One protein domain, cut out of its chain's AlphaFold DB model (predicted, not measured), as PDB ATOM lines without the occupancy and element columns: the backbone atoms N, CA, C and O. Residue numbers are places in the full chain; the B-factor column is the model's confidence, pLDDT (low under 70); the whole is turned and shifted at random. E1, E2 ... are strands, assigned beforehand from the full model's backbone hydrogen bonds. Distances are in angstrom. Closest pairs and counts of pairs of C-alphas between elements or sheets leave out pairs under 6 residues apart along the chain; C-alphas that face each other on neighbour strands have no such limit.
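What this domain is: This is residues 35 to 81 of the 85 residues of the protein "Cysteine rich secreted protein" of Riptortus pedestris (UniProt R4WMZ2). Little regular structure is here: two small antiparallel hairpins, E1 with E2 and then E3 with E4, sit next to each other, and residues 74 to 81 stick out as a tail. The printed part has 47 residues, four named strands and no named helix; the class is all strand, with 16 residues in named elements. The whole is loose, with a radius of gyration of the C-alphas of 12.1 A, and flat, spanning 37 by 27 by 13 A.

Where its parts are: Find C-alpha 43 at (-48.174, 33.910, 21.985), where E1, residues 43 to 45, begins. E2 is residues 52 to 54, E3 residues 57 to 61, 12.7 A long, and E4 residues 67 to 71, 13.5 A, ending at (-41.928, 29.020, 11.086).

How they stand to each other: In the hairpin of E1 and E2, look for N 44 and O 53, 2.7 A apart. In that of E3 and E4, find N 58 and O 70 at 2.8 A. Between the hairpins, the closest C-alphas of E2 and E4 are those of Cys 53 and Cys 69, 5.6 A apart. E1 and E4 are apart.

The domain as a whole: C-alphas 36 and 80 are farthest apart, 36.7 A. The printed part has no cut, and no link is long. Residues 35 to 38 and 72 to 81 have pLDDT under 70.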
ATOM      1  N   GLU A  35     -59.822  29.156  27.033       54.28
ATOM      2  CA  GLU A  35     -60.784  29.839  27.923       54.28
ATOM      3  C   GLU A  35     -60.166  30.852  28.892       54.28
ATOM      4  O   GLU A  35     -60.291  30.721  30.107       54.28
ATOM      5  N   ARG A  36     -59.545  31.929  28.407       51.94
ATOM      6  CA  ARG A  36     -59.126  32.991  29.341       51.94
ATOM      7  C   ARG A  36     -57.806  33.640  29.009       51.94
ATOM      8  O   ARG A  36     -57.745  34.744  28.490       51.94
ATOM      9  N   THR A  37     -56.750  32.919  29.366       59.31
ATOM     10  CA  THR A  37     -55.362  33.367  29.309       59.31
ATOM     11  C   THR A  37     -54.500  32.179  29.702       59.31
ATOM     12  O   THR A  37     -54.561  31.719  30.838       59.31
ATOM     13  N   TYR A  38     -53.719  31.667  28.761       69.56
ATOM     14  CA  TYR A  38     -52.789  30.559  29.012       69.56
ATOM     15  C   TYR A  38     -51.506  30.704  28.203       69.56
ATOM     16  O   TYR A  38     -50.459  30.246  28.636       69.56
ATOM     17  N   CYS A  39     -51.591  31.369  27.053       73.38
ATOM     18  CA  CYS A  39     -50.434  31.771  26.280       73.38
ATOM     19  C   CYS A  39     -49.980  33.164  26.734       73.38
ATOM     20  O   CYS A  39     -50.811  34.010  27.085       73.38
ATOM     21  N   GLY A  40     -48.673  33.393  26.748       75.94
ATOM     22  CA  GLY A  40     -48.071  34.686  27.023       75.94
ATOM     23  C   GLY A  40     -48.530  35.764  26.039       75.94
ATOM     24  O   GLY A  40     -49.132  35.501  25.000       75.94
ATOM     25  N   PHE A  41     -48.225  37.022  26.358       77.81
ATOM     26  CA  PHE A  41     -48.676  38.190  25.588       77.81
ATOM     27  C   PHE A  41     -48.316  38.126  24.086       77.81
ATOM     28  O   PHE A  41     -49.086  38.564  23.222       77.81
ATOM     29  N   LEU A  42     -47.152  37.548  23.782       77.69
ATOM     30  CA  LEU A  42     -46.616  37.385  22.429       77.69
ATOM     31  C   LEU A  42     -46.921  36.018  21.813       77.69
ATOM     32  O   LEU A  42     -46.369  35.678  20.769       77.69
ATOM     33  N   GLU A  43     -47.816  35.251  22.420       83.81
ATOM     34  CA  GLU A  43     -48.174  33.910  21.985       83.81
ATOM     35  C   GLU A  43     -49.655  33.835  21.577       83.81
ATOM     36  O   GLU A  43     -50.472  34.699  21.907       83.81
ATOM     37  N   LYS A  44     -50.001  32.796  20.820       82.19
ATOM     38  CA  LYS A  44     -51.349  32.454  20.372       82.19
ATOM     39  C   LYS A  44     -51.656  31.002  20.719       82.19
ATOM     40  O   LYS A  44     -50.780  30.144  20.646       82.19
ATOM     41  N   CYS A  45     -52.909  30.739  21.073       84.00
ATOM     42  CA  CYS A  45     -53.400  29.388  21.317       84.00
ATOM     43  C   CYS A  45     -53.647  28.672  19.986       84.00
ATOM     44  O   CYS A  45     -54.282  29.221  19.082       84.00
ATOM     45  N   CYS A  46     -53.148  27.449  19.864       81.19
ATOM     46  CA  CYS A  46     -53.390  26.587  18.722       81.19
ATOM     47  C   CYS A  46     -54.777  25.941  18.778       81.19
ATOM     48  O   CYS A  46     -55.401  25.840  19.830       81.19
ATOM     49  N   ASN A  47     -55.263  25.466  17.628       79.50
ATOM     50  CA  ASN A  47     -56.620  24.923  17.495       79.50
ATOM     51  C   ASN A  47     -56.829  23.568  18.204       79.50
ATOM     52  O   ASN A  47     -57.958  23.124  18.379       79.50
ATOM     53  N   ASP A  48     -55.758  22.891  18.630       80.31
ATOM     54  CA  ASP A  48     -55.870  21.763  19.568       80.31
ATOM     55  C   ASP A  48     -56.310  22.224  20.964       80.31
ATOM     56  O   ASP A  48     -56.689  21.410  21.807       80.31
ATOM     57  N   GLY A  49     -56.255  23.534  21.197       78.50
ATOM     58  CA  GLY A  49     -56.645  24.176  22.421       78.50
ATOM     59  C   GLY A  49     -55.659  23.933  23.540       78.50
ATOM     60  O   GLY A  49     -55.999  24.359  24.621       78.50
ATOM     61  N   LYS A  50     -54.502  23.278  23.343       79.06
ATOM     62  CA  LYS A  50     -53.540  22.928  24.410       79.06
ATOM     63  C   LYS A  50     -52.164  23.565  24.224       79.06
ATOM     64  O   LYS A  50     -51.460  23.758  25.210       79.06
ATOM     65  N   HIS A  51     -51.776  23.859  22.984       80.44
ATOM     66  CA  HIS A  51     -50.465  24.412  22.654       80.44
ATOM     67  C   HIS A  51     -50.508  25.920  22.448       80.44
ATOM     68  O   HIS A  51     -51.434  26.455  21.841       80.44
ATOM     69  N   CYS A  52     -49.457  26.586  22.910       82.38
ATOM     70  CA  CYS A  52     -49.189  27.988  22.636       82.38
ATOM     71  C   CYS A  52     -48.010  28.088  21.669       82.38
ATOM     72  O   CYS A  52     -47.032  27.356  21.810       82.38
ATOM     73  N   CYS A  53     -48.116  28.980  20.692       83.38
ATOM     74  CA  CYS A  53     -47.024  29.325  19.789       83.38
ATOM     75  C   CYS A  53     -46.780  30.821  19.831       83.38
ATOM     76  O   CYS A  53     -47.732  31.589  19.923       83.38
ATOM     77  N   GLU A  54     -45.532  31.251  19.686       84.25
ATOM     78  CA  GLU A  54     -45.237  32.659  19.436       84.25
ATOM     79  C   GLU A  54     -46.031  33.170  18.224       84.25
ATOM     80  O   GLU A  54     -46.283  32.429  17.272       84.25
ATOM     81  N   ARG A  55     -46.426  34.447  18.227       79.94
ATOM     82  CA  ARG A  55     -47.195  35.052  17.121       79.94
ATOM     83  C   ARG A  55     -46.463  35.018  15.778       79.94
ATOM     84  O   ARG A  55     -47.113  35.089  14.742       79.94
ATOM     85  N   THR A  56     -45.136  34.933  15.803       77.75
ATOM     86  CA  THR A  56     -44.255  34.789  14.632       77.75
ATOM     87  C   THR A  56     -44.280  33.375  14.043       77.75
ATOM     88  O   THR A  56     -43.849  33.170  12.910       77.75
ATOM     89  N   LEU A  57     -44.788  32.404  14.804       83.06
ATOM     90  CA  LEU A  57     -44.903  31.003  14.432       83.06
ATOM     91  C   LEU A  57     -46.360  30.650  14.125       83.06
ATOM     92  O   LEU A  57     -47.308  31.277  14.598       83.06
ATOM     93  N   GLU A  58     -46.552  29.599  13.342       82.88
ATOM     94  CA  GLU A  58     -47.850  29.007  13.045       82.88
ATOM     95  C   GLU A  58     -48.017  27.656  13.729       82.88
ATOM     96  O   GLU A  58     -47.060  26.913  13.950       82.88
ATOM     97  N   CYS A  59     -49.266  27.332  14.045       82.31
ATOM     98  CA  CYS A  59     -49.633  26.038  14.598       82.31
ATOM     99  C   CYS A  59     -49.682  24.999  13.473       82.31
ATOM    100  O   CYS A  59     -50.512  25.092  12.569       82.31
ATOM    101  N   CYS A  60     -48.827  23.985  13.546       82.62
ATOM    102  CA  CYS A  60     -48.788  22.865  12.609       82.62
ATOM    103  C   CYS A  60     -48.992  21.533  13.322       82.62
ATOM    104  O   CYS A  60     -48.974  21.442  14.549       82.62
ATOM    105  N   LYS A  61     -49.078  20.463  12.531       83.12
ATOM    106  CA  LYS A  61     -49.000  19.085  13.018       83.12
ATOM    107  C   LYS A  61     -47.694  18.444  12.555       83.12
ATOM    108  O   LYS A  61     -47.286  18.616  11.411       83.12
ATOM    109  N   SER A  62     -47.031  17.728  13.454       77.12
ATOM    110  CA  SER A  62     -45.910  16.843  13.133       77.12
ATOM    111  C   SER A  62     -46.406  15.606  12.371       77.12
ATOM    112  O   SER A  62     -47.601  15.307  12.390       77.12
ATOM    113  N   SER A  63     -45.496  14.834  11.774       75.50
ATOM    114  CA  SER A  63     -45.812  13.579  11.068       75.50
ATOM    115  C   SER A  63     -46.532  12.553  11.953       75.50
ATOM    116  O   SER A  63     -47.294  11.731  11.461       75.50
ATOM    117  N   ASN A  64     -46.354  12.654  13.273       76.44
ATOM    118  CA  ASN A  64     -47.012  11.802  14.266       76.44
ATOM    119  C   ASN A  64     -48.381  12.357  14.722       76.44
ATOM    120  O   ASN A  64     -48.915  11.922  15.739       76.44
ATOM    121  N   GLY A  65     -48.914  13.382  14.046       74.19
ATOM    122  CA  GLY A  65     -50.203  14.011  14.359       74.19
ATOM    123  C   GLY A  65     -50.202  14.966  15.561       74.19
ATOM    124  O   GLY A  65     -51.233  15.567  15.854       74.19
ATOM    125  N   GLN A  66     -49.066  15.140  16.243       74.81
ATOM    126  CA  GLN A  66     -48.940  16.038  17.398       74.81
ATOM    127  C   GLN A  66     -48.849  17.507  16.969       74.81
ATOM    128  O   GLN A  66     -48.169  17.820  15.991       74.81
ATOM    129  N   ALA A  67     -49.504  18.404  17.707       77.75
ATOM    130  CA  ALA A  67     -49.404  19.842  17.478       77.75
ATOM    131  C   ALA A  67     -47.983  20.352  17.786       77.75
ATOM    132  O   ALA A  67     -47.345  19.903  18.734       77.75
ATOM    133  N   ARG A  68     -47.478  21.267  16.958       82.31
ATOM    134  CA  ARG A  68     -46.168  21.921  17.102       82.31
ATOM    135  C   ARG A  68     -46.216  23.330  16.525       82.31
ATOM    136  O   ARG A  68     -47.049  23.615  15.669       82.31
ATOM    137  N   CYS A  69     -45.270  24.174  16.915       84.75
ATOM    138  CA  CYS A  69     -45.065  25.475  16.287       84.75
ATOM    139  C   CYS A  69     -44.095  25.339  15.107       84.75
ATOM    140  O   CYS A  69     -43.069  24.658  15.215       84.75
ATOM    141  N   CYS A  70     -44.404  25.963  13.973       81.88
ATOM    142  CA  CYS A  70     -43.486  26.073  12.842       81.88
ATOM    143  C   CYS A  70     -43.315  27.519  12.414       81.88
ATOM    144  O   CYS A  70     -44.244  28.317  12.473       81.88
ATOM    145  N   LEU A  71     -42.145  27.816  11.871       80.25
ATOM    146  CA  LEU A  71     -41.928  29.020  11.086       80.25
ATOM    147  C   LEU A  71     -42.742  28.892   9.791       80.25
ATOM    148  O   LEU A  71     -42.560  27.922   9.049       80.25
ATOM    149  N   TYR A  72     -43.668  29.818   9.536       66.94
ATOM    150  CA  TYR A  72     -44.489  29.759   8.329       66.94
ATOM    151  C   TYR A  72     -43.911  30.593   7.185       66.94
ATOM    152  O   TYR A  72     -43.510  31.734   7.422       66.94
ATOM    153  N   PRO A  73     -43.998  30.095   5.939       55.72
ATOM    154  CA  PRO A  73     -44.144  28.697   5.525       55.72
ATOM    155  C   PRO A  73     -42.807  28.151   5.032       55.72
ATOM    156  O   PRO A  73     -42.306  28.657   4.047       55.72
ATOM    157  N   TRP A  74     -42.264  27.074   5.598       43.00
ATOM    158  CA  TRP A  74     -41.322  26.242   4.836       43.00
ATOM    159  C   TRP A  74     -42.049  25.010   4.265       43.00
ATOM    160  O   TRP A  74     -42.740  24.339   5.036       43.00
ATOM    161  N   PRO A  75     -41.908  24.698   2.959       49.66
ATOM    162  CA  PRO A  75     -41.194  25.470   1.940       49.66
ATOM    163  C   PRO A  75     -42.126  26.546   1.321       49.66
ATOM    164  O   PRO A  75     -43.227  26.240   0.882       49.66
ATOM    165  N   PHE A  76     -41.690  27.810   1.357       52.44
ATOM    166  CA  PHE A  76     -42.367  29.093   1.026       52.44
ATOM    167  C   PHE A  76     -43.130  29.124  -0.334       52.44
ATOM    168  O   PHE A  76     -42.755  28.339  -1.203       52.44
ATOM    169  N   PRO A  77     -44.118  30.038  -0.602       46.69
ATOM    170  CA  PRO A  77     -43.960  31.491  -0.391       46.69
ATOM    171  C   PRO A  77     -45.220  32.343  -0.074       46.69
ATOM    172  O   PRO A  77     -46.241  32.284  -0.749       46.69
ATOM    173  N   LYS A  78     -45.089  33.309   0.847       44.31
ATOM    174  CA  LYS A  78     -45.925  34.536   0.883       44.31
ATOM    175  C   LYS A  78     -45.280  35.672   0.059       44.31
ATOM    176  O   LYS A  78     -45.200  36.806   0.507       44.31
ATOM    177  N   LEU A  79     -44.766  35.356  -1.130       48.25
ATOM    178  CA  LEU A  79     -44.011  36.294  -1.984       48.25
ATOM    179  C   LEU A  79     -44.571  36.391  -3.416       48.25
ATOM    180  O   LEU A  79     -43.875  36.830  -4.319       48.25
ATOM    181  N   LEU A  80     -45.828  35.983  -3.629       44.97
ATOM    182  CA  LEU A  80     -46.460  35.944  -4.960       44.97
ATOM    183  C   LEU A  80     -47.802  36.690  -5.066       44.97
ATOM    184  O   LEU A  80     -48.468  36.579  -6.085       44.97
ATOM    185  N   GLN A  81     -48.202  37.471  -4.056       48.50
ATOM    186  CA  GLN A  81     -49.448  38.262  -4.109       48.50
ATOM    187  C   GLN A  81     -49.251  39.787  -4.061       48.50
ATOM    188  O   GLN A  81     -50.237  40.509  -4.023       48.50
TER     189      GLN A  81